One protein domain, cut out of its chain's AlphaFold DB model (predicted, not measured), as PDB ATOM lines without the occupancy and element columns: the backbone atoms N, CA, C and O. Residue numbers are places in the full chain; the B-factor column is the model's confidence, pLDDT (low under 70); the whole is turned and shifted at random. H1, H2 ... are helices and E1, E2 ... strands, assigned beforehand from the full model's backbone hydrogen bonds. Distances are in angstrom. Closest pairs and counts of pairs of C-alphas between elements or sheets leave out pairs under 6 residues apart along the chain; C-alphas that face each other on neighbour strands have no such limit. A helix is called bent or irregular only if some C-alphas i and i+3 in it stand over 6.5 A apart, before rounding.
ATOM      1  N   ILE A 518      15.084 -23.222  -0.887       73.62
ATOM      2  CA  ILE A 518      15.805 -23.798  -2.035       73.62
ATOM      3  C   ILE A 518      15.581 -25.317  -2.120       73.62
ATOM      4  O   ILE A 518      15.300 -25.839  -3.202       73.62
ATOM      5  N   GLU A 519      15.626 -26.023  -0.989       76.12
ATOM      6  CA  GLU A 519      15.340 -27.460  -0.929       76.12
ATOM      7  C   GLU A 519      13.920 -27.811  -1.365       76.12
ATOM      8  O   GLU A 519      13.727 -28.767  -2.119       76.12
ATOM      9  N   MET A 520      12.923 -27.047  -0.913       75.75
ATOM     10  CA  MET A 520      11.529 -27.245  -1.321       75.75
ATOM     11  C   MET A 520      11.380 -27.085  -2.837       75.75
ATOM     12  O   MET A 520      10.793 -27.949  -3.498       75.75
ATOM     13  N   GLY A 521      11.979 -26.035  -3.410       71.69
ATOM     14  CA  GLY A 521      11.993 -25.809  -4.855       71.69
ATOM     15  C   GLY A 521      12.635 -26.968  -5.624       71.69
ATOM     16  O   GLY A 521      12.059 -27.477  -6.588       71.69
ATOM     17  N   MET A 522      13.796 -27.446  -5.168       71.75
ATOM     18  CA  MET A 522      14.485 -28.598  -5.759       71.75
ATOM     19  C   MET A 522      13.664 -29.879  -5.709       71.75
ATOM     20  O   MET A 522      13.506 -30.565  -6.721       71.75
ATOM     21  N   LYS A 523      13.141 -30.207  -4.526       75.25
ATOM     22  CA  LYS A 523      12.346 -31.410  -4.293       75.25
ATOM     23  C   LYS A 523      11.147 -31.442  -5.231       75.25
ATOM     24  O   LYS A 523      10.859 -32.480  -5.826       75.25
ATOM     25  N   ALA A 524      10.487 -30.304  -5.418       71.44
ATOM     26  CA  ALA A 524       9.348 -30.215  -6.310       71.44
ATOM     27  C   ALA A 524       9.713 -30.418  -7.789       71.44
ATOM     28  O   ALA A 524       9.043 -31.179  -8.491       71.44
ATOM     29  N   LEU A 525      10.791 -29.789  -8.270       69.31
ATOM     30  CA  LEU A 525      11.250 -29.958  -9.655       69.31
ATOM     31  C   LEU A 525      11.735 -31.389  -9.932       69.31
ATOM     32  O   LEU A 525      11.465 -31.942 -11.004       69.31
ATOM     33  N   SER A 526      12.378 -32.025  -8.950       70.12
ATOM     34  CA  SER A 526      12.737 -33.445  -9.004       70.12
ATOM     35  C   SER A 526      11.493 -34.331  -9.127       70.12
ATOM     36  O   SER A 526      11.440 -35.161 -10.032       70.12
ATOM     37  N   MET A 527      10.452 -34.102  -8.315       71.50
ATOM     38  CA  MET A 527       9.193 -34.860  -8.389       71.50
ATOM     39  C   MET A 527       8.503 -34.743  -9.757       71.50
ATOM     40  O   MET A 527       8.069 -35.753 -10.314       71.50
ATOM     41  N   ILE A 528       8.426 -33.531 -10.320       67.69
ATOM     42  CA  ILE A 528       7.859 -33.292 -11.661       67.69
ATOM     43  C   ILE A 528       8.620 -34.106 -12.709       67.69
ATOM     44  O   ILE A 528       8.029 -34.755 -13.577       67.69
ATOM     45  N   THR A 529       9.942 -34.111 -12.605       64.94
ATOM     46  CA  THR A 529      10.806 -34.744 -13.597       64.94
ATOM     47  C   THR A 529      10.792 -36.254 -13.510       64.94
ATOM     48  O   THR A 529      10.701 -36.918 -14.542       64.94
ATOM     49  N   ASP A 530      10.854 -36.808 -12.303       68.94
ATOM     50  CA  ASP A 530      10.757 -38.248 -12.089       68.94
ATOM     51  C   ASP A 530       9.425 -38.781 -12.621       68.94
ATOM     52  O   ASP A 530       9.404 -39.806 -13.309       68.94
ATOM     53  N   GLY A 531       8.339 -38.022 -12.424       66.94
ATOM     54  CA  GLY A 531       7.038 -38.275 -13.041       66.94
ATOM     55  C   GLY A 531       7.095 -38.391 -14.557       66.94
ATOM     56  O   GLY A 531       6.676 -39.400 -15.131       66.94
ATOM     57  N   MET A 532       7.654 -37.384 -15.219       67.31
ATOM     58  CA  MET A 532       7.703 -37.350 -16.680       67.31
ATOM     59  C   MET A 532       8.682 -38.380 -17.266       67.31
ATOM     60  O   MET A 532       8.358 -39.068 -18.235       67.31
ATOM     61  N   ASN A 533       9.859 -38.555 -16.668       67.69
ATOM     62  CA  ASN A 533      10.839 -39.548 -17.106       67.69
ATOM     63  C   ASN A 533      10.320 -40.980 -16.951       67.69
ATOM     64  O   ASN A 533      10.585 -41.829 -17.809       67.69
ATOM     65  N   HIS A 534       9.581 -41.260 -15.873       69.50
ATOM     66  CA  HIS A 534       8.934 -42.552 -15.687       69.50
ATOM     67  C   HIS A 534       7.893 -42.808 -16.780       69.50
ATOM     68  O   HIS A 534       7.938 -43.867 -17.411       69.50
ATOM     69  N   LEU A 535       7.040 -41.817 -17.081       70.19
ATOM     70  CA  LEU A 535       6.056 -41.899 -18.164       70.19
ATOM     71  C   LEU A 535       6.717 -42.298 -19.490       70.19
ATOM     72  O   LEU A 535       6.281 -43.260 -20.118       70.19
ATOM     73  N   TYR A 536       7.793 -41.611 -19.892       70.81
ATOM     74  CA  TYR A 536       8.477 -41.882 -21.161       70.81
ATOM     75  C   TYR A 536       9.104 -43.278 -21.240       70.81
ATOM     76  O   TYR A 536       9.086 -43.896 -22.305       70.81
ATOM     77  N   ARG A 537       9.668 -43.789 -20.137       78.56
ATOM     78  CA  ARG A 537      10.304 -45.121 -20.105       78.56
ATOM     79  C   ARG A 537       9.293 -46.263 -20.148       78.56
ATOM     80  O   ARG A 537       9.618 -47.333 -20.651       78.56
ATOM     81  N   GLU A 538       8.094 -46.034 -19.627       85.38
ATOM     82  CA  GLU A 538       7.070 -47.062 -19.434       85.38
ATOM     83  C   GLU A 538       5.938 -46.988 -20.470       85.38
ATOM     84  O   GLU A 538       4.946 -47.704 -20.338       85.38
ATOM     85  N   LEU A 539       6.072 -46.164 -21.518       85.56
ATOM     86  CA  LEU A 539       5.025 -45.944 -22.525       85.56
ATOM     87  C   LEU A 539       4.440 -47.247 -23.098       85.56
ATOM     88  O   LEU A 539       3.220 -47.360 -23.181       85.56
ATOM     89  N   ASP A 540       5.278 -48.240 -23.419       88.88
ATOM     90  CA  ASP A 540       4.852 -49.542 -23.969       88.88
ATOM     91  C   ASP A 540       4.072 -50.411 -22.957       88.88
ATOM     92  O   ASP A 540       3.338 -51.323 -23.341       88.88
ATOM     93  N   ASN A 541       4.235 -50.153 -21.655       91.81
ATOM     94  CA  ASN A 541       3.502 -50.836 -20.588       91.81
ATOM     95  C   ASN A 541       2.214 -50.085 -20.224       91.81
ATOM     96  O   ASN A 541       1.226 -50.704 -19.820       91.81
ATOM     97  N   ILE A 542       2.222 -48.755 -20.347       90.69
ATOM     98  CA  ILE A 542       1.093 -47.872 -20.035       90.69
ATOM     99  C   ILE A 542       0.057 -47.901 -21.164       90.69
ATOM    100  O   ILE A 542      -1.146 -47.952 -20.889       90.69
ATOM    101  N   PHE A 543       0.512 -47.927 -22.421       93.38
ATOM    102  CA  PHE A 543      -0.331 -47.873 -23.611       93.38
ATOM    103  C   PHE A 543      -0.096 -49.058 -24.546       93.38
ATOM    104  O   PHE A 543       1.010 -49.572 -24.679       93.38
ATOM    105  N   ILE A 544      -1.136 -49.437 -25.287       94.75
ATOM    106  CA  ILE A 544      -0.982 -50.299 -26.464       94.75
ATOM    107  C   ILE A 544      -0.456 -49.447 -27.628       94.75
ATOM    108  O   ILE A 544      -1.163 -48.560 -28.109       94.75
ATOM    109  N   LEU A 545       0.771 -49.716 -28.090       93.44
ATOM    110  CA  LEU A 545       1.466 -48.894 -29.097       93.44
ATOM    111  C   LEU A 545       1.723 -49.588 -30.444       93.44
ATOM    112  O   LEU A 545       2.213 -48.952 -31.377       93.44
ATOM    113  N   ASP A 546       1.359 -50.864 -30.582       93.38
ATOM    114  CA  ASP A 546       1.540 -51.609 -31.830       93.38
ATOM    115  C   ASP A 546       0.719 -51.006 -32.981       93.38
ATOM    116  O   ASP A 546      -0.481 -50.764 -32.845       93.38
ATOM    117  N   LEU A 547       1.349 -50.823 -34.143       93.12
ATOM    118  CA  LEU A 547       0.710 -50.359 -35.377       93.12
ATOM    119  C   LEU A 547       1.101 -51.275 -36.543       93.12
ATOM    120  O   LEU A 547       2.276 -51.607 -36.708       93.12
ATOM    121  N   ASP A 548       0.135 -51.657 -37.382       93.69
ATOM    122  CA  ASP A 548       0.395 -52.331 -38.657       93.69
ATOM    123  C   ASP A 548       0.850 -51.302 -39.717       93.69
ATOM    124  O   ASP A 548       0.045 -50.458 -40.143       93.69
ATOM    125  N   PRO A 549       2.109 -51.374 -40.202       93.00
ATOM    126  CA  PRO A 549       2.653 -50.429 -41.178       93.00
ATOM    127  C   PRO A 549       1.911 -50.420 -42.515       93.00
ATOM    128  O   PRO A 549       2.010 -49.450 -43.263       93.00
ATOM    129  N   SER A 550       1.171 -51.487 -42.832       93.56
ATOM    130  CA  SER A 550       0.425 -51.628 -44.088       93.56
ATOM    131  C   SER A 550      -0.688 -50.590 -44.240       93.56
ATOM    132  O   SER A 550      -1.147 -50.351 -45.356       93.56
ATOM    133  N   TYR A 551      -1.111 -49.981 -43.129       90.19
ATOM    134  CA  TYR A 551      -2.189 -48.997 -43.072       90.19
ATOM    135  C   TYR A 551      -1.689 -47.557 -42.862       90.19
ATOM    136  O   TYR A 551      -2.482 -46.631 -42.977       90.19
ATOM    137  N   LEU A 552      -0.389 -47.338 -42.610       91.19
ATOM    138  CA  LEU A 552       0.192 -46.029 -42.263       91.19
ATOM    139  C   LEU A 552       0.531 -45.160 -43.494       91.19
ATOM    140  O   LEU A 552       1.658 -44.686 -43.651       91.19
ATOM    141  N   ASP A 553      -0.439 -44.954 -44.387       90.31
ATOM    142  CA  ASP A 553      -0.299 -44.046 -45.534       90.31
ATOM    143  C   ASP A 553      -0.859 -42.650 -45.219       90.31
ATOM    144  O   ASP A 553      -2.063 -42.410 -45.287       90.31
ATOM    145  N   PHE A 554       0.036 -41.704 -44.923       91.12
ATOM    146  CA  PHE A 554      -0.313 -40.313 -44.611       91.12
ATOM    147  C   PHE A 554      -0.265 -39.370 -45.826       91.12
ATOM    148  O   PHE A 554      -0.337 -38.152 -45.670       91.12
ATOM    149  N   SER A 555      -0.123 -39.894 -47.049       89.56
ATOM    150  CA  SER A 555       0.070 -39.064 -48.250       89.56
ATOM    151  C   SER A 555      -1.123 -38.166 -48.608       89.56
ATOM    152  O   SER A 555      -0.929 -37.164 -49.295       89.56
ATOM    153  N   ASN A 556      -2.330 -38.492 -48.126       85.94
ATOM    154  CA  ASN A 556      -3.579 -37.774 -48.416       85.94
ATOM    155  C   ASN A 556      -4.286 -37.242 -47.152       85.94
ATOM    156  O   ASN A 556      -5.510 -37.177 -47.121       85.94
ATOM    157  N   VAL A 557      -3.540 -36.903 -46.099       91.25
ATOM    158  CA  VAL A 557      -4.109 -36.312 -44.874       91.25
ATOM    159  C   VAL A 557      -4.491 -34.851 -45.120       91.25
ATOM    160  O   VAL A 557      -3.628 -34.035 -45.448       91.25
ATOM    161  N   GLU A 558      -5.766 -34.506 -44.921       88.25
ATOM    162  CA  GLU A 558      -6.273 -33.129 -45.019       88.25
ATOM    163  C   GLU A 558      -6.700 -32.566 -43.649       88.25
ATOM    164  O   GLU A 558      -6.789 -31.347 -43.482       88.25
ATOM    165  N   SER A 559      -6.930 -33.437 -42.661       88.12
ATOM    166  CA  SER A 559      -7.395 -33.100 -41.312       88.12
ATOM    167  C   SER A 559      -6.875 -34.060 -40.231       88.12
ATOM    168  O   SER A 559      -6.360 -35.140 -40.514       88.12
ATOM    169  N   ASP A 560      -7.048 -33.680 -38.965       80.44
ATOM    170  CA  ASP A 560      -6.823 -34.534 -37.791       80.44
ATOM    171  C   ASP A 560      -7.716 -35.789 -37.792       80.44
ATOM    172  O   ASP A 560      -7.266 -36.869 -37.409       80.44
ATOM    173  N   GLN A 561      -8.944 -35.682 -38.307       89.81
ATOM    174  CA  GLN A 561      -9.859 -36.815 -38.480       89.81
ATOM    175  C   GLN A 561      -9.282 -37.903 -39.400       89.81
ATOM    176  O   GLN A 561      -9.458 -39.089 -39.118       89.81
ATOM    177  N   ASP A 562      -8.557 -37.524 -40.459       89.62
ATOM    178  CA  ASP A 562      -7.928 -38.484 -41.376       89.62
ATOM    179  C   ASP A 562      -6.814 -39.273 -40.676       89.62
ATOM    180  O   ASP A 562      -6.714 -40.488 -40.844       89.62
ATOM    181  N   ILE A 563      -6.019 -38.601 -39.833       92.00
ATOM    182  CA  ILE A 563      -4.956 -39.231 -39.035       92.00
ATOM    183  C   ILE A 563      -5.556 -40.249 -38.063       92.00
ATOM    184  O   ILE A 563      -5.090 -41.385 -37.995       92.00
ATOM    185  N   ILE A 564      -6.614 -39.866 -37.344       92.38
ATOM    186  CA  ILE A 564      -7.304 -40.739 -36.386       92.38
ATOM    187  C   ILE A 564      -7.823 -42.001 -37.079       92.38
ATOM    188  O   ILE A 564      -7.629 -43.103 -36.570       92.38
ATOM    189  N   LEU A 565      -8.453 -41.858 -38.250       92.56
ATOM    190  CA  LEU A 565      -8.986 -42.991 -39.009       92.56
ATOM    191  C   LEU A 565      -7.881 -43.919 -39.532       92.56
ATOM    192  O   LEU A 565      -8.078 -45.133 -39.548       92.56
ATOM    193  N   ILE A 566      -6.730 -43.374 -39.940       93.88
ATOM    194  CA  ILE A 566      -5.554 -44.158 -40.350       93.88
ATOM    195  C   ILE A 566      -5.014 -44.980 -39.170       93.88
ATOM    196  O   ILE A 566      -4.782 -46.183 -39.308       93.88
ATOM    197  N   LEU A 567      -4.849 -44.352 -38.003       95.06
ATOM    198  CA  LEU A 567      -4.357 -45.018 -36.793       95.06
ATOM    199  C   LEU A 567      -5.334 -46.095 -36.302       95.06
ATOM    200  O   LEU A 567      -4.914 -47.216 -36.032       95.06
ATOM    201  N   GLU A 568      -6.634 -45.796 -36.281       93.88
ATOM    202  CA  GLU A 568      -7.690 -46.745 -35.901       93.88
ATOM    203  C   GLU A 568      -7.763 -47.951 -36.854       93.88
ATOM    204  O   GLU A 568      -8.014 -49.073 -36.416       93.88
ATOM    205  N   GLN A 569      -7.522 -47.750 -38.156       94.38
ATOM    206  CA  GLN A 569      -7.436 -48.854 -39.121       94.38
ATOM    207  C   GLN A 569      -6.184 -49.713 -38.930       94.38
ATOM    208  O   GLN A 569      -6.251 -50.923 -39.143       94.38
ATOM    209  N   SER A 570      -5.062 -49.096 -38.556       96.38
ATOM    210  CA  SER A 570      -3.802 -49.792 -38.286       96.38
ATOM    211  C   SER A 570      -3.895 -50.658 -37.027       96.38
ATOM    212  O   SER A 570      -3.516 -51.828 -37.059       96.38
ATOM    213  N   ASN A 571      -4.444 -50.108 -35.941       95.38
ATOM    214  CA  ASN A 571      -4.793 -50.846 -34.733       95.38
ATOM    215  C   ASN A 571      -5.914 -50.108 -33.965       95.38
ATOM    216  O   ASN A 571      -5.678 -49.009 -33.461       95.38
ATOM    217  N   PRO A 572      -7.116 -50.697 -33.811       93.50
ATOM    218  CA  PRO A 572      -8.217 -50.049 -33.095       93.50
ATOM    219  C   PRO A 572      -7.959 -49.904 -31.588       93.50
ATOM    220  O   PRO A 572      -8.563 -49.043 -30.955       93.50
ATOM    221  N   ASP A 573      -7.060 -50.716 -31.024       94.81
ATOM    222  CA  ASP A 573      -6.683 -50.662 -29.612       94.81
ATOM    223  C   ASP A 573      -5.496 -49.711 -29.362       94.81
ATOM    224  O   ASP A 573      -5.072 -49.553 -28.217       94.81
ATOM    225  N   PHE A 574      -4.956 -49.054 -30.397       95.12
ATOM    226  CA  PHE A 574      -3.858 -48.094 -30.258       95.12
ATOM    227  C   PHE A 574      -4.203 -46.981 -29.251       95.12
ATOM    228  O   PHE A 574      -5.300 -46.418 -29.274       95.12
ATOM    229  N   LEU A 575      -3.265 -46.673 -28.348       93.50
ATOM    230  CA  LEU A 575      -3.419 -45.748 -27.212       93.50
ATOM    231  C   LEU A 575      -4.506 -46.134 -26.189       93.50
ATOM    232  O   LEU A 575      -5.010 -45.279 -25.454       93.50
ATOM    233  N   THR A 576      -4.877 -47.413 -26.118       95.56
ATOM    234  CA  THR A 576      -5.655 -47.951 -24.989       95.56
ATOM    235  C   THR A 576      -4.790 -47.976 -23.735       95.56
ATOM    236  O   THR A 576      -3.655 -48.453 -23.787       95.56
ATOM    237  N   VAL A 577      -5.330 -47.484 -22.617       93.62
ATOM    238  CA  VAL A 577      -4.641 -47.478 -21.319       93.62
ATOM    239  C   VAL A 577      -4.747 -48.867 -20.695       93.62
ATOM    240  O   VAL A 577      -5.841 -49.416 -20.540       93.62
ATOM    241  N   THR A 578      -3.612 -49.469 -20.348       94.69
ATOM    242  CA  THR A 578      -3.586 -50.785 -19.695       94.69
ATOM    243  C   THR A 578      -3.981 -50.666 -18.214       94.69
ATOM    244  O   THR A 578      -3.909 -49.578 -17.646       94.69
ATOM    245  N   PRO A 579      -4.348 -51.762 -17.517       94.00
ATOM    246  CA  PRO A 579      -4.574 -51.713 -16.068       94.00
ATOM    247  C   PRO A 579      -3.369 -51.186 -15.275       94.00
ATOM    248  O   PRO A 579      -3.552 -50.490 -14.284       94.00
ATOM    249  N   TYR A 580      -2.153 -51.493 -15.738       92.69
ATOM    250  CA  TYR A 580      -0.920 -50.924 -15.193       92.69
ATOM    251  C   TYR A 580      -0.838 -49.418 -15.469       92.69
ATOM    252  O   TYR A 580      -0.532 -48.646 -14.570       92.69
ATOM    253  N   GLY A 581      -1.186 -48.988 -16.685       90.94
ATOM    254  CA  GLY A 581      -1.278 -47.575 -17.034       90.94
ATOM    255  C   GLY A 581      -2.223 -46.796 -16.118       90.94
ATOM    256  O   GLY A 581      -1.848 -45.727 -15.651       90.94
ATOM    257  N   VAL A 582      -3.398 -47.346 -15.789       91.19
ATOM    258  CA  VAL A 582      -4.352 -46.709 -14.858       91.19
ATOM    259  C   VAL A 582      -3.730 -46.485 -13.475       91.19
ATOM    260  O   VAL A 582      -3.822 -45.386 -12.938       91.19
ATOM    261  N   GLU A 583      -3.057 -47.496 -12.919       91.19
ATOM    262  CA  GLU A 583      -2.333 -47.370 -11.645       91.19
ATOM    263  C   GLU A 583      -1.264 -46.266 -11.715       91.19
ATOM    264  O   GLU A 583      -1.170 -45.442 -10.805       91.19
ATOM    265  N   LYS A 584      -0.524 -46.181 -12.828       88.81
ATOM    266  CA  LYS A 584       0.507 -45.152 -13.033       88.81
ATOM    267  C   LYS A 584      -0.036 -43.738 -13.196       88.81
ATOM    268  O   LYS A 584       0.580 -42.816 -12.672       88.81
ATOM    269  N   PHE A 585      -1.191 -43.552 -13.830       87.81
ATOM    270  CA  PHE A 585      -1.856 -42.245 -13.870       87.81
ATOM    271  C   PHE A 585      -2.204 -41.743 -12.460       87.81
ATOM    272  O   PHE A 585      -1.925 -40.587 -12.150       87.81
ATOM    273  N   HIS A 586      -2.713 -42.606 -11.576       88.56
ATOM    274  CA  HIS A 586      -2.990 -42.219 -10.187       88.56
ATOM    275  C   HIS A 586      -1.715 -41.890  -9.398       88.56
ATOM    276  O   HIS A 586      -1.671 -40.879  -8.698       88.56
ATOM    277  N   GLU A 587      -0.665 -42.711  -9.519       87.69
ATOM    278  CA  GLU A 587       0.630 -42.433  -8.876       87.69
ATOM    279  C   GLU A 587       1.210 -41.083  -9.326       87.69
ATOM    280  O   GLU A 587       1.662 -40.295  -8.497       87.69
ATOM    281  N   MET A 588       1.146 -40.786 -10.627       82.12
ATOM    282  CA  MET A 588       1.601 -39.510 -11.180       82.12
ATOM    283  C   MET A 588       0.768 -38.327 -10.677       82.12
ATOM    284  O   MET A 588       1.335 -37.275 -10.394       82.12
ATOM    285  N   GLY A 589      -0.551 -38.491 -10.530       85.50
ATOM    286  CA  GLY A 589      -1.413 -37.461  -9.947       85.50
ATOM    287  C   GLY A 589      -0.996 -37.099  -8.521       85.50
ATOM    288  O   GLY A 589      -0.848 -35.924  -8.190       85.50
ATOM    289  N   GLU A 590      -0.698 -38.107  -7.700       87.56
ATOM    290  CA  GLU A 590      -0.181 -37.903  -6.343       87.56
ATOM    291  C   GLU A 590       1.197 -37.223  -6.328       87.56
ATOM    292  O   GLU A 590       1.464 -36.388  -5.459       87.56
ATOM    293  N   TRP A 591       2.075 -37.536  -7.285       82.56
ATOM    294  CA  TRP A 591       3.370 -36.864  -7.420       82.56
ATOM    295  C   TRP A 591       3.222 -35.391  -7.787       82.56
ATOM    296  O   TRP A 591       3.817 -34.545  -7.121       82.56
ATOM    297  N   PHE A 592       2.399 -35.072  -8.790       82.75
ATOM    298  CA  PHE A 592       2.141 -33.687  -9.185       82.75
ATOM    299  C   PHE A 592       1.493 -32.886  -8.058       82.75
ATOM    300  O   PHE A 592       1.942 -31.777  -7.779       82.75
ATOM    301  N   LYS A 593       0.525 -33.467  -7.337       88.19
ATOM    302  CA  LYS A 593      -0.059 -32.852  -6.138       88.19
ATOM    303  C   LYS A 593       1.017 -32.425  -5.138       88.19
ATOM    304  O   LYS A 593       1.058 -31.269  -4.728       88.19
ATOM    305  N   ASN A 594       1.901 -33.348  -4.758       87.12
ATOM    306  CA  ASN A 594       2.952 -33.061  -3.782       87.12
ATOM    307  C   ASN A 594       3.959 -32.035  -4.321       87.12
ATOM    308  O   ASN A 594       4.368 -31.147  -3.580       87.12
ATOM    309  N   ALA A 595       4.313 -32.104  -5.605       82.12
ATOM    310  CA  ALA A 595       5.207 -31.130  -6.220       82.12
ATOM    311  C   ALA A 595       4.621 -29.708  -6.194       82.12
ATOM    312  O   ALA A 595       5.317 -28.761  -5.836       82.12
ATOM    313  N   PHE A 596       3.338 -29.545  -6.524       85.19
ATOM    314  CA  PHE A 596       2.689 -28.232  -6.498       85.19
ATOM    315  C   PHE A 596       2.540 -27.668  -5.081       85.19
ATOM    316  O   PHE A 596       2.685 -26.462  -4.901       85.19
ATOM    317  N   TYR A 597       2.332 -28.525  -4.077       87.69
ATOM    318  CA  TYR A 597       2.343 -28.118  -2.669       87.69
ATOM    319  C   TYR A 597       3.704 -27.545  -2.233       87.69
ATOM    320  O   TYR A 597       3.777 -26.468  -1.638       87.69
ATOM    321  N   GLU A 598       4.788 -28.249  -2.564       83.75
ATOM    322  CA  GLU A 598       6.155 -27.828  -2.236       83.75
ATOM    323  C   GLU A 598       6.532 -26.532  -2.982       83.75
ATOM    324  O   GLU A 598       7.082 -25.615  -2.376       83.75
ATOM    325  N   LEU A 599       6.161 -26.394  -4.268       79.88
ATOM    326  CA  LEU A 599       6.369 -25.148  -5.022       79.88
ATOM    327  C   LEU A 599       5.585 -23.968  -4.441       79.88
ATOM    328  O   LEU A 599       6.125 -22.869  -4.358       79.88
ATOM    329  N   ASN A 600       4.325 -24.173  -4.052       85.19
ATOM    330  CA  ASN A 600       3.522 -23.115  -3.443       85.19
ATOM    331  C   ASN A 600       4.189 -22.602  -2.161       85.19
ATOM    332  O   ASN A 600       4.404 -21.398  -2.028       85.19
ATOM    333  N   THR A 601       4.609 -23.518  -1.285       83.56
ATOM    334  CA  THR A 601       5.310 -23.174  -0.039       83.56
ATOM    335  C   THR A 601       6.622 -22.431  -0.319       83.56
ATOM    336  O   THR A 601       6.897 -21.400   0.295       83.56
ATOM    337  N   PHE A 602       7.406 -22.895  -1.299       81.88
ATOM    338  CA  PHE A 602       8.620 -22.213  -1.754       81.88
ATOM    339  C   PHE A 602       8.351 -20.760  -2.171       81.88
ATOM    340  O   PHE A 602       9.019 -19.838  -1.696       81.88
ATOM    341  N   PHE A 603       7.369 -20.536  -3.046       79.62
ATOM    342  CA  PHE A 603       7.063 -19.200  -3.550       79.62
ATOM    343  C   PHE A 603       6.527 -18.267  -2.454       79.62
ATOM    344  O   PHE A 603       6.872 -17.083  -2.440       79.62
ATOM    345  N   GLU A 604       5.742 -18.781  -1.502       82.56
ATOM    346  CA  GLU A 604       5.297 -18.009  -0.336       82.56
ATOM    347  C   GLU A 604       6.478 -17.566   0.540       82.56
ATOM    348  O   GLU A 604       6.586 -16.384   0.882       82.56
ATOM    349  N   ASN A 605       7.409 -18.475   0.838       76.81
ATOM    350  CA  ASN A 605       8.602 -18.156   1.624       76.81
ATOM    351  C   ASN A 605       9.490 -17.117   0.925       76.81
ATOM    352  O   ASN A 605       9.911 -16.141   1.552       76.81
ATOM    353  N   MET A 606       9.715 -17.263  -0.383       73.75
ATOM    354  CA  MET A 606      10.499 -16.299  -1.162       73.75
ATOM    355  C   MET A 606       9.831 -14.919  -1.227       73.75
ATOM    356  O   MET A 606      10.517 -13.901  -1.138       73.75
ATOM    357  N   SER A 607       8.501 -14.850  -1.326       78.75
ATOM    358  CA  SER A 607       7.760 -13.579  -1.269       78.75
ATOM    359  C   SER A 607       7.937 -12.863   0.080       78.75
ATOM    360  O   SER A 607       8.200 -11.651   0.138       78.75
ATOM    361  N   ASN A 608       7.854 -13.617   1.178       70.69
ATOM    362  CA  ASN A 608       8.078 -13.092   2.525       70.69
ATOM    363  C   ASN A 608       9.513 -12.580   2.692       70.69
ATOM    364  O   ASN A 608       9.722 -11.483   3.213       70.69
ATOM    365  N   LEU A 609      10.494 -13.313   2.171       67.56
ATOM    366  CA  LEU A 609      11.887 -12.887   2.169       67.56
ATOM    367  C   LEU A 609      12.100 -11.591   1.374       67.56
ATOM    368  O   LEU A 609      12.747 -10.679   1.880       67.56
ATOM    369  N   MET A 610      11.548 -11.465   0.161       72.50
ATOM    370  CA  MET A 610      11.676 -10.222  -0.619       72.50
ATOM    371  C   MET A 610      11.075  -9.024   0.128       72.50
ATOM    372  O   MET A 610      11.584  -7.909   0.035       72.50
ATOM    373  N   THR A 611      10.033  -9.260   0.930       69.94
ATOM    374  CA  THR A 611       9.472  -8.245   1.829       69.94
ATOM    375  C   THR A 611      10.465  -7.859   2.930       69.94
ATOM    376  O   THR A 611      10.652  -6.671   3.183       69.94
ATOM    377  N   ALA A 612      11.128  -8.836   3.554       56.62
ATOM    378  CA  ALA A 612      12.144  -8.599   4.581       56.62
ATOM    379  C   ALA A 612      13.410  -7.921   4.026       56.62
ATOM    380  O   ALA A 612      14.031  -7.121   4.718       56.62
ATOM    381  N   MET A 613      13.768  -8.194   2.769       56.75
ATOM    382  CA  MET A 613      14.932  -7.611   2.098       56.75
ATOM    383  C   MET A 613      14.718  -6.178   1.597       56.75
ATOM    384  O   MET A 613      15.688  -5.517   1.231       56.75
ATOM    385  N   LYS A 614      13.479  -5.672   1.599       65.75
ATOM    386  CA  LYS A 614      13.141  -4.334   1.093       65.75
ATOM    387  C   LYS A 614      14.034  -3.198   1.628       65.75
ATOM    388  O   LYS A 614      14.397  -2.337   0.828       65.75
ATOM    389  N   PRO A 615      14.421  -3.159   2.920       48.47
ATOM    390  CA  PRO A 615      15.298  -2.107   3.439       48.47
ATOM    391  C   PRO A 615      16.697  -2.088   2.804       48.47
ATOM    392  O   PRO A 615      17.314  -1.030   2.760       48.47
ATOM    393  N   TYR A 616      17.163  -3.225   2.281       46.59
ATOM    394  CA  TYR A 616      18.519  -3.430   1.758       46.59
ATOM    395  C   TYR A 616      18.585  -3.399   0.222       46.59
ATOM    396  O   TYR A 616      19.617  -3.692  -0.375       46.59
ATOM    397  N   GLU A 617      17.483  -3.060  -0.452       52.16
ATOM    398  CA  GLU A 617      17.349  -3.115  -1.914       52.16
ATOM    399  C   GLU A 617      18.459  -2.347  -2.659       52.16
ATOM    400  O   GLU A 617      18.980  -2.823  -3.669       52.16
ATOM    401  N   SER A 618      18.855  -1.185  -2.126       46.59
ATOM    402  CA  SER A 618      19.919  -0.345  -2.692       46.59
ATOM    403  C   SER A 618      21.317  -0.938  -2.510       46.59
ATOM    404  O   SER A 618      22.193  -0.660  -3.327       46.59
ATOM    405  N   ASP A 619      21.530  -1.720  -1.454       44.12
ATOM    406  CA  ASP A 619      22.846  -2.265  -1.109       44.12
ATOM    407  C   ASP A 619      23.194  -3.464  -1.996       44.12
ATOM    408  O   ASP A 619      24.362  -3.709  -2.297       44.12
ATOM    409  N   PHE A 620      22.168  -4.183  -2.460       45.28
ATOM    410  CA  PHE A 620      22.310  -5.380  -3.287       45.28
ATOM    411  C   PHE A 620      21.969  -5.168  -4.774       45.28
ATOM    412  O   PHE A 620      22.048  -6.124  -5.541       45.28
ATOM    413  N   ASP A 621      21.611  -3.946  -5.198       49.47
ATOM    414  CA  ASP A 621      21.173  -3.620  -6.575       49.47
ATOM    415  C   ASP A 621      20.048  -4.555  -7.072       49.47
ATOM    416  O   ASP A 621      20.065  -5.074  -8.191       49.47
ATOM    417  N   MET A 622      19.068  -4.815  -6.200       57.12
ATOM    418  CA  MET A 622      17.944  -5.716  -6.474       57.12
ATOM    419  C   MET A 622      16.658  -4.923  -6.734       57.12
ATOM    420  O   MET A 622      16.537  -3.767  -6.349       57.12
ATOM    421  N   ASN A 623      15.671  -5.548  -7.384       72.25
ATOM    422  CA  ASN A 623      14.303  -5.026  -7.479       72.25
ATOM    423  C   ASN A 623      13.363  -5.957  -6.708       72.25
ATOM    424  O   ASN A 623      12.733  -6.860  -7.266       72.25
ATOM    425  N   THR A 624      13.307  -5.744  -5.401       70.00
ATOM    426  CA  THR A 624      12.551  -6.573  -4.451       70.00
ATOM    427  C   THR A 624      11.048  -6.568  -4.733       70.00
ATOM    428  O   THR A 624      10.397  -7.594  -4.546       70.00
ATOM    429  N   ASP A 625      10.494  -5.467  -5.254       72.81
ATOM    430  CA  ASP A 625       9.063  -5.364  -5.578       72.81
ATOM    431  C   ASP A 625       8.692  -6.225  -6.792       72.81
ATOM    432  O   ASP A 625       7.671  -6.916  -6.791       72.81
ATOM    433  N   GLU A 626       9.525  -6.203  -7.835       69.81
ATOM    434  CA  GLU A 626       9.321  -7.023  -9.031       69.81
ATOM    435  C   GLU A 626       9.479  -8.510  -8.709       69.81
ATOM    436  O   GLU A 626       8.619  -9.314  -9.073       69.81
ATOM    437  N   MET A 627      10.525  -8.868  -7.957       66.31
ATOM    438  CA  MET A 627      10.760 -10.245  -7.523       66.31
ATOM    439  C   MET A 627       9.617 -10.757  -6.651       66.31
ATOM    440  O   MET A 627       9.075 -11.823  -6.930       66.31
ATOM    441  N   LYS A 628       9.177  -9.973  -5.661       75.38
ATOM    442  CA  LYS A 628       8.016 -10.311  -4.834       75.38
ATOM    443  C   LYS A 628       6.766 -10.557  -5.679       75.38
ATOM    444  O   LYS A 628       6.111 -11.580  -5.507       75.38
ATOM    445  N   SER A 629       6.456  -9.654  -6.611       69.25
ATOM    446  CA  SER A 629       5.273  -9.793  -7.464       69.25
ATOM    447  C   SER A 629       5.309 -11.072  -8.303       69.25
ATOM    448  O   SER A 629       4.263 -11.688  -8.498       69.25
ATOM    449  N   MET A 630       6.481 -11.483  -8.794       67.50
ATOM    450  CA  MET A 630       6.630 -12.761  -9.497       67.50
ATOM    451  C   MET A 630       6.373 -13.951  -8.566       67.50
ATOM    452  O   MET A 630       5.619 -14.851  -8.933       67.50
ATOM    453  N   MET A 631       6.934 -13.934  -7.352       77.38
ATOM    454  CA  MET A 631       6.734 -15.005  -6.368       77.38
ATOM    455  C   MET A 631       5.260 -15.140  -5.964       77.38
ATOM    456  O   MET A 631       4.746 -16.250  -5.913       77.38
ATOM    457  N   GLU A 632       4.541 -14.034  -5.754       76.62
ATOM    458  CA  GLU A 632       3.108 -14.064  -5.413       76.62
ATOM    459  C   GLU A 632       2.246 -14.673  -6.531       76.62
ATOM    460  O   GLU A 632       1.341 -15.466  -6.260       76.62
ATOM    461  N   ILE A 633       2.534 -14.338  -7.792       73.94
ATOM    462  CA  ILE A 633       1.830 -14.917  -8.946       73.94
ATOM    463  C   ILE A 633       2.096 -16.422  -9.025       73.94
ATOM    464  O   ILE A 633       1.159 -17.208  -9.191       73.94
ATOM    465  N   SER A 634       3.354 -16.835  -8.872       73.38
ATOM    466  CA  SER A 634       3.729 -18.247  -8.917       73.38
ATOM    467  C   SER A 634       3.155 -19.045  -7.740       73.38
ATOM    468  O   SER A 634       2.680 -20.165  -7.945       73.38
ATOM    469  N   ALA A 635       3.112 -18.469  -6.532       80.00
ATOM    470  CA  ALA A 635       2.455 -19.065  -5.367       80.00
ATOM    471  C   ALA A 635       0.965 -19.310  -5.637       80.00
ATOM    472  O   ALA A 635       0.475 -20.412  -5.403       80.00
ATOM    473  N   TYR A 636       0.261 -18.322  -6.199       79.19
ATOM    474  CA  TYR A 636      -1.150 -18.460  -6.562       79.19
ATOM    475  C   TYR A 636      -1.378 -19.567  -7.605       79.19
ATOM    476  O   TYR A 636      -2.245 -20.419  -7.428       79.19
ATOM    477  N   MET A 637      -0.587 -19.587  -8.682       76.50
ATOM    478  CA  MET A 637      -0.730 -20.594  -9.741       76.50
ATOM    479  C   MET A 637      -0.505 -22.017  -9.224       76.50
ATOM    480  O   MET A 637      -1.274 -22.924  -9.534       76.50
ATOM    481  N   THR A 638       0.546 -22.211  -8.429       82.00
ATOM    482  CA  THR A 638       0.883 -23.526  -7.866       82.00
ATOM    483  C   THR A 638      -0.115 -23.973  -6.809       82.00
ATOM    484  O   THR A 638      -0.420 -25.161  -6.741       82.00
ATOM    485  N   HIS A 639      -0.712 -23.038  -6.065       86.56
ATOM    486  CA  HIS A 639      -1.830 -23.331  -5.175       86.56
ATOM    487  C   HIS A 639      -3.050 -23.869  -5.935       86.56
ATOM    488  O   HIS A 639      -3.571 -24.922  -5.583       86.56
ATOM    489  N   GLU A 640      -3.469 -23.199  -7.015       82.56
ATOM    490  CA  GLU A 640      -4.610 -23.643  -7.833       82.56
ATOM    491  C   GLU A 640      -4.363 -25.034  -8.441       82.56
ATOM    492  O   GLU A 640      -5.266 -25.868  -8.471       82.56
ATOM    493  N   MET A 641      -3.132 -25.314  -8.886       85.00
ATOM    494  CA  MET A 641      -2.748 -26.644  -9.374       85.00
ATOM    495  C   MET A 641      -2.788 -27.689  -8.254       85.00
ATOM    496  O   MET A 641      -3.334 -28.773  -8.440       85.00
ATOM    497  N   TYR A 642      -2.249 -27.373  -7.075       88.06
ATOM    498  CA  TYR A 642      -2.324 -28.257  -5.913       88.06
ATOM    499  C   TYR A 642      -3.777 -28.585  -5.538       88.06
ATOM    500  O   TYR A 642      -4.101 -29.753  -5.305       88.06
ATOM    501  N   GLU A 643      -4.664 -27.586  -5.510       87.75
ATOM    502  CA  GLU A 643      -6.085 -27.800  -5.232       87.75
ATOM    503  C   GLU A 643      -6.751 -28.684  -6.292       87.75
ATOM    504  O   GLU A 643      -7.523 -29.578  -5.936       87.75
ATOM    505  N   ASP A 644      -6.432 -28.487  -7.574       85.88
ATOM    506  CA  ASP A 644      -6.978 -29.286  -8.675       85.88
ATOM    507  C   ASP A 644      -6.625 -30.777  -8.559       85.88
ATOM    508  O   ASP A 644      -7.488 -31.636  -8.720       85.88
ATOM    509  N   PHE A 645      -5.388 -31.100  -8.174       87.75
ATOM    510  CA  PHE A 645      -4.962 -32.483  -7.914       87.75
ATOM    511  C   PHE A 645      -5.408 -33.034  -6.549       87.75
ATOM    512  O   PHE A 645      -5.351 -34.239  -6.314       87.75
ATOM    513  N   THR A 646      -5.835 -32.177  -5.622       88.62
ATOM    514  CA  THR A 646      -6.329 -32.604  -4.304       88.62
ATOM    515  C   THR A 646      -7.809 -32.980  -4.347       88.62
ATOM    516  O   THR A 646      -8.246 -33.883  -3.625       88.62
ATOM    517  N   TYR A 647      -8.590 -32.288  -5.176       83.88
ATOM    518  CA  TYR A 647     -10.040 -32.422  -5.235       83.88
ATOM    519  C   TYR A 647     -10.499 -32.841  -6.643       83.88
ATOM    520  O   TYR A 647     -10.457 -32.017  -7.551       83.88
ATOM    521  N   PRO A 648     -11.058 -34.054  -6.820       71.00
ATOM    522  CA  PRO A 648     -11.325 -34.613  -8.153       71.00
ATOM    523  C   PRO A 648     -12.282 -33.822  -9.059       71.00
ATOM    524  O   PRO A 648     -12.231 -33.915 -10.283       71.00
ATOM    525  N   ASP A 649     -13.186 -33.041  -8.461       72.50
ATOM    526  CA  ASP A 649     -14.167 -32.216  -9.181       72.50
ATOM    527  C   ASP A 649     -13.735 -30.740  -9.299       72.50
ATOM    528  O   ASP A 649     -14.536 -29.882  -9.689       72.50
ATOM    529  N   SER A 650     -12.501 -30.417  -8.908       80.06
ATOM    530  CA  SER A 650     -11.969 -29.060  -8.997       80.06
ATOM    531  C   SER A 650     -11.655 -28.670 -10.445       80.06
ATOM    532  O   SER A 650     -11.695 -29.486 -11.369       80.06
ATOM    533  N   THR A 651     -11.482 -27.367 -10.655       76.12
ATOM    534  CA  THR A 651     -11.078 -26.787 -11.936       76.12
ATOM    535  C   THR A 651     -10.247 -25.543 -11.672       76.12
ATOM    536  O   THR A 651     -10.699 -24.679 -10.915       76.12
ATOM    537  N   MET A 652      -9.150 -25.375 -12.396       72.62
ATOM    538  CA  MET A 652      -8.349 -24.151 -12.417       72.62
ATOM    539  C   MET A 652      -8.616 -23.306 -13.674       72.62
ATOM    540  O   MET A 652      -9.256 -23.758 -14.629       72.62
ATOM    541  N   TRP A 653      -8.130 -22.064 -13.692       69.31
ATOM    542  CA  TRP A 653      -8.201 -21.189 -14.867       69.31
ATOM    543  C   TRP A 653      -6.908 -21.228 -15.682       69.31
ATOM    544  O   TRP A 653      -5.837 -20.931 -15.161       69.31
ATOM    545  N   ILE A 654      -7.017 -21.514 -16.982       65.12
ATOM    546  CA  ILE A 654      -5.912 -21.436 -17.949       65.12
ATOM    547  C   ILE A 654      -6.423 -20.684 -19.181       65.12
ATOM    548  O   ILE A 654      -7.424 -21.076 -19.777       65.12
ATOM    549  N   ASP A 655      -5.781 -19.565 -19.536       62.53
ATOM    550  CA  ASP A 655      -6.145 -18.720 -20.690       62.53
ATOM    551  C   ASP A 655      -7.635 -18.322 -20.767       62.53
ATOM    552  O   ASP A 655      -8.219 -18.176 -21.842       62.53
ATOM    553  N   GLY A 656      -8.272 -18.115 -19.609       65.69
ATOM    554  CA  GLY A 656      -9.682 -17.716 -19.519       65.69
ATOM    555  C   GLY A 656     -10.685 -18.862 -19.679       65.69
ATOM    556  O   GLY A 656     -11.889 -18.607 -19.699       65.69
ATOM    557  N   GLU A 657     -10.213 -20.105 -19.737       67.75
ATOM    558  CA  GLU A 657     -11.032 -21.313 -19.720       67.75
ATOM    559  C   GLU A 657     -10.875 -22.042 -18.382       67.75
ATOM    560  O   GLU A 657      -9.813 -22.009 -17.759       67.75
ATOM    561  N   ARG A 658     -11.943 -22.711 -17.936       73.50
ATOM    562  CA  ARG A 658     -11.854 -23.636 -16.802       73.50
ATOM    563  C   ARG A 658     -11.337 -24.975 -17.292       73.50
ATOM    564  O   ARG A 658     -11.923 -25.538 -18.213       73.50
ATOM    565  N   VAL A 659     -10.297 -25.474 -16.647       76.62
ATOM    566  CA  VAL A 659      -9.632 -26.739 -16.954       76.62
ATOM    567  C   VAL A 659      -9.631 -27.582 -15.687       76.62
ATOM    568  O   VAL A 659      -9.263 -27.079 -14.633       76.62
ATOM    569  N   ASN A 660     -10.059 -28.839 -15.782       81.44
ATOM    570  CA  ASN A 660      -9.755 -29.847 -14.768       81.44
ATOM    571  C   ASN A 660      -8.491 -30.570 -15.254       81.44
ATOM    572  O   ASN A 660      -8.545 -31.341 -16.217       81.44
ATOM    573  N   LEU A 661      -7.346 -30.200 -14.686       82.12
ATOM    574  CA  LEU A 661      -6.032 -30.679 -15.106       82.12
ATOM    575  C   LEU A 661      -5.781 -32.101 -14.578       82.12
ATOM    576  O   LEU A 661      -5.176 -32.916 -15.279       82.12
ATOM    577  N   SER A 662      -6.300 -32.419 -13.391       84.50
ATOM    578  CA  SER A 662      -6.201 -33.724 -12.734       84.50
ATOM    579  C   SER A 662      -7.104 -34.810 -13.343       84.50
ATOM    580  O   SER A 662      -6.866 -35.995 -13.112       84.50
ATOM    581  N   ALA A 663      -8.068 -34.460 -14.205       84.50
ATOM    582  CA  ALA A 663      -9.107 -35.361 -14.724       84.50
ATOM    583  C   ALA A 663      -8.574 -36.693 -15.278       84.50
ATOM    584  O   ALA A 663      -9.149 -37.756 -15.039       84.50
ATOM    585  N   TRP A 664      -7.475 -36.653 -16.033       83.62
ATOM    586  CA  TRP A 664      -6.882 -37.852 -16.635       83.62
ATOM    587  C   TRP A 664      -6.078 -38.683 -15.638       83.62
ATOM    588  O   TRP A 664      -5.881 -39.874 -15.859       83.62
ATOM    589  N   PHE A 665      -5.615 -38.065 -14.557       86.50
ATOM    590  CA  PHE A 665      -4.918 -38.737 -13.467       86.50
ATOM    591  C   PHE A 665      -5.917 -39.414 -12.527       86.50
ATOM    592  O   PHE A 665      -5.670 -40.530 -12.082       86.50
ATOM    593  N   ASP A 666      -7.076 -38.796 -12.302       84.69
ATOM    594  CA  ASP A 666      -8.145 -39.326 -11.452       84.69
ATOM    595  C   ASP A 666      -8.992 -40.396 -12.135       84.69
ATOM    596  O   ASP A 666      -9.503 -41.309 -11.484       84.69
ATOM    597  N   ASN A 667      -9.186 -40.285 -13.449       86.38
ATOM    598  CA  ASN A 667      -9.953 -41.254 -14.217       86.38
ATOM    599  C   ASN A 667      -9.473 -41.289 -15.677       86.38
ATOM    600  O   ASN A 667     -10.133 -40.729 -16.563       86.38
ATOM    601  N   PRO A 668      -8.319 -41.929 -15.953       88.56
ATOM    602  CA  PRO A 668      -7.747 -41.955 -17.292       88.56
ATOM    603  C   PRO A 668      -8.733 -42.551 -18.303       88.56
ATOM    604  O   PRO A 668      -9.422 -43.538 -18.010       88.56
ATOM    605  N   PRO A 669      -8.813 -41.993 -19.524       87.81
ATOM    606  CA  PRO A 669      -9.712 -42.508 -20.543       87.81
ATOM    607  C   PRO A 669      -9.313 -43.938 -20.918       87.81
ATOM    608  O   PRO A 669      -8.136 -44.250 -21.072       87.81
ATOM    609  N   ALA A 670     -10.299 -44.804 -21.161       89.44
ATOM    610  CA  ALA A 670     -10.026 -46.182 -21.579       89.44
ATOM    611  C   ALA A 670      -9.172 -46.253 -22.863       89.44
ATOM    612  O   ALA A 670      -8.350 -47.151 -23.012       89.44
ATOM    613  N   SER A 671      -9.341 -45.292 -23.780       91.88
ATOM    614  CA  SER A 671      -8.494 -45.117 -24.962       91.88
ATOM    615  C   SER A 671      -8.356 -43.637 -25.305       91.88
ATOM    616  O   SER A 671      -9.355 -42.944 -25.528       91.88
ATOM    617  N   PHE A 672      -7.111 -43.162 -25.395       91.31
ATOM    618  CA  PHE A 672      -6.809 -41.796 -25.827       91.31
ATOM    619  C   PHE A 672      -7.119 -41.590 -27.315       91.31
ATOM    620  O   PHE A 672      -7.553 -40.503 -27.692       91.31
ATOM    621  N   LEU A 673      -6.994 -42.627 -28.156       92.44
ATOM    622  CA  LEU A 673      -7.413 -42.556 -29.559       92.44
ATOM    623  C   LEU A 673      -8.930 -42.346 -29.668       92.44
ATOM    624  O   LEU A 673      -9.382 -41.490 -30.428       92.44
ATOM    625  N   GLN A 674      -9.723 -43.065 -28.866       90.62
ATOM    626  CA  GLN A 674     -11.176 -42.887 -28.841       90.62
ATOM    627  C   GLN A 674     -11.580 -41.528 -28.255       90.62
ATOM    628  O   GLN A 674     -12.525 -40.908 -28.746       90.62
ATOM    629  N   MET A 675     -10.869 -41.044 -27.235       89.56
ATOM    630  CA  MET A 675     -11.077 -39.705 -26.683       89.56
ATOM    631  C   MET A 675     -10.787 -38.622 -27.731       89.56
ATOM    632  O   MET A 675     -11.639 -37.767 -27.977       89.56
ATOM    633  N   TRP A 676      -9.635 -38.696 -28.408       88.75
ATOM    634  CA  TRP A 676      -9.266 -37.766 -29.478       88.75
ATOM    635  C   TRP A 676     -10.268 -37.813 -30.633       88.75
ATOM    636  O   TRP A 676     -10.707 -36.769 -31.112       88.75
ATOM    637  N   LYS A 677     -10.726 -39.009 -31.016       89.50
ATOM    638  CA  LYS A 677     -11.805 -39.196 -31.993       89.50
ATOM    639  C   LYS A 677     -13.096 -38.516 -31.552       89.50
ATOM    640  O   LYS A 677     -13.688 -37.771 -32.326       89.50
ATOM    641  N   ASN A 678     -13.543 -38.726 -30.317       88.06
ATOM    642  CA  ASN A 678     -14.763 -38.085 -29.828       88.06
ATOM    643  C   ASN A 678     -14.644 -36.557 -29.872       88.06
ATOM    644  O   ASN A 678     -15.603 -35.885 -30.250       88.06
ATOM    645  N   PHE A 679     -13.463 -36.026 -29.566       85.69
ATOM    646  CA  PHE A 679     -13.188 -34.599 -29.641       85.69
ATOM    647  C   PHE A 679     -13.166 -34.053 -31.072       85.69
ATOM    648  O   PHE A 679     -13.944 -33.157 -31.405       85.69
ATOM    649  N   ALA A 680     -12.342 -34.628 -31.950       86.06
ATOM    650  CA  ALA A 680     -12.174 -34.178 -33.333       86.06
ATOM    651  C   ALA A 680     -13.468 -34.289 -34.156       86.06
ATOM    652  O   ALA A 680     -13.723 -33.478 -35.047       86.06
ATOM    653  N   PHE A 681     -14.318 -35.273 -33.848       85.56
ATOM    654  CA  PHE A 681     -15.612 -35.463 -34.506       85.56
ATOM    655  C   PHE A 681     -16.765 -34.701 -33.820       85.56
ATOM    656  O   PHE A 681     -17.910 -34.798 -34.265       85.56
ATOM    657  N   GLY A 682     -16.486 -33.931 -32.760       81.62
ATOM    658  CA  GLY A 682     -17.472 -33.095 -32.065       81.62
ATOM    659  C   GLY A 682     -18.507 -33.869 -31.242       81.62
ATOM    660  O   GLY A 682     -19.590 -33.351 -30.976       81.62
TER     661      GLY A 682
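This is residues 518 to 682 of the 794 residues of the protein "Por_Secre_tail domain-containing protein" of Candidatus Marinimicrobia bacterium (UniProt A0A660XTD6). A long helix, H4, makes the main shaft of a rod, with H1 along part of it and H5 folded back along it in a helical hairpin. Near the end where H4 begins, H3 and H7 pack together in a small head, and a small two-strand hairpin, E1 and E2, lies by the later part of H5. The printed part has 165 residues, mostly helix, in the order H1, H2, H3, H4, H5, E1, E2, H6, H7; the two strands are antiparallel. It is loose, with a radius of gyration of the C-alphas of 21.4 A, and spans 70 by 34 by 29 A.

H1, residues 518 to 537, touches residues 588 to 602 of H4, residues 579 to 616, at a shallow tilt of 24 degrees, opposite ways; their closest C-alphas, Ala 524 and Ala 595, are 4.2 A apart. H4 is the hub, touching four helices. H2, residues 539 to 542, touches residues 579 to 584 of H4, with the C-alphas of Ile 542 and Gly 581 closest at 3.8 A. H3, residues 560 to 570, touches H7, residues 672 to 680, opposite ways at 33 degrees, a shallow tilt only just short of steep; the C-alphas of Gln 561 and Ala 680 are closest at 6.2 A. H5, residues 624 to 646, touches H4 at a shallow tilt of 24 degrees, opposite ways, closest at the C-alphas of Asn 600 and Ala 635, 4.6 A. H1 and H5 are apart. The closest C-alphas of H5 and E1, residues 652 to 654, are those of Glu 640 and Met 652, 5.9 A apart. E1 and E2, residues 657 to 659, form a hairpin; N 652 and O 659 are 2.8 A apart and N 654 and O 657 2.9 A, within hydrogen-bond range. H6, residues 663 to 666, touches residues 585 to 589 of H4, closest at the C-alphas of Phe 585 and Phe 665, 4.7 A. Every O i to N i+4 pair is within hydrogen-bond range in H1, H3, H5 and H7, and 32 of 34 are in H4; H2 and H6 are too short for such a pair.

H1 begins at C-alpha 518, (15.805, -23.798, -2.035), and is 28.5 A long. H4, 56.4 A long, ends at C-alpha 616, (18.519, -3.430, 1.758); it is irregular, with C-alphas 612 and 615 7.3 A apart. H5 is 32.2 A long, H3 15.6 A. H7, 12.0 A long, ends at C-alpha 680, (-12.174, -34.178, -33.333).

The two C-alphas farthest apart, those of Ser 550 and Pro 615, are 70.2 A apart. The printed part has no cut. The link from H2 to H3, residues 543 to 559, is long. Mean pLDDT of the printed part is 80.7; residues under 70 include 528 to 534, 611 to 622 and 653 to 657.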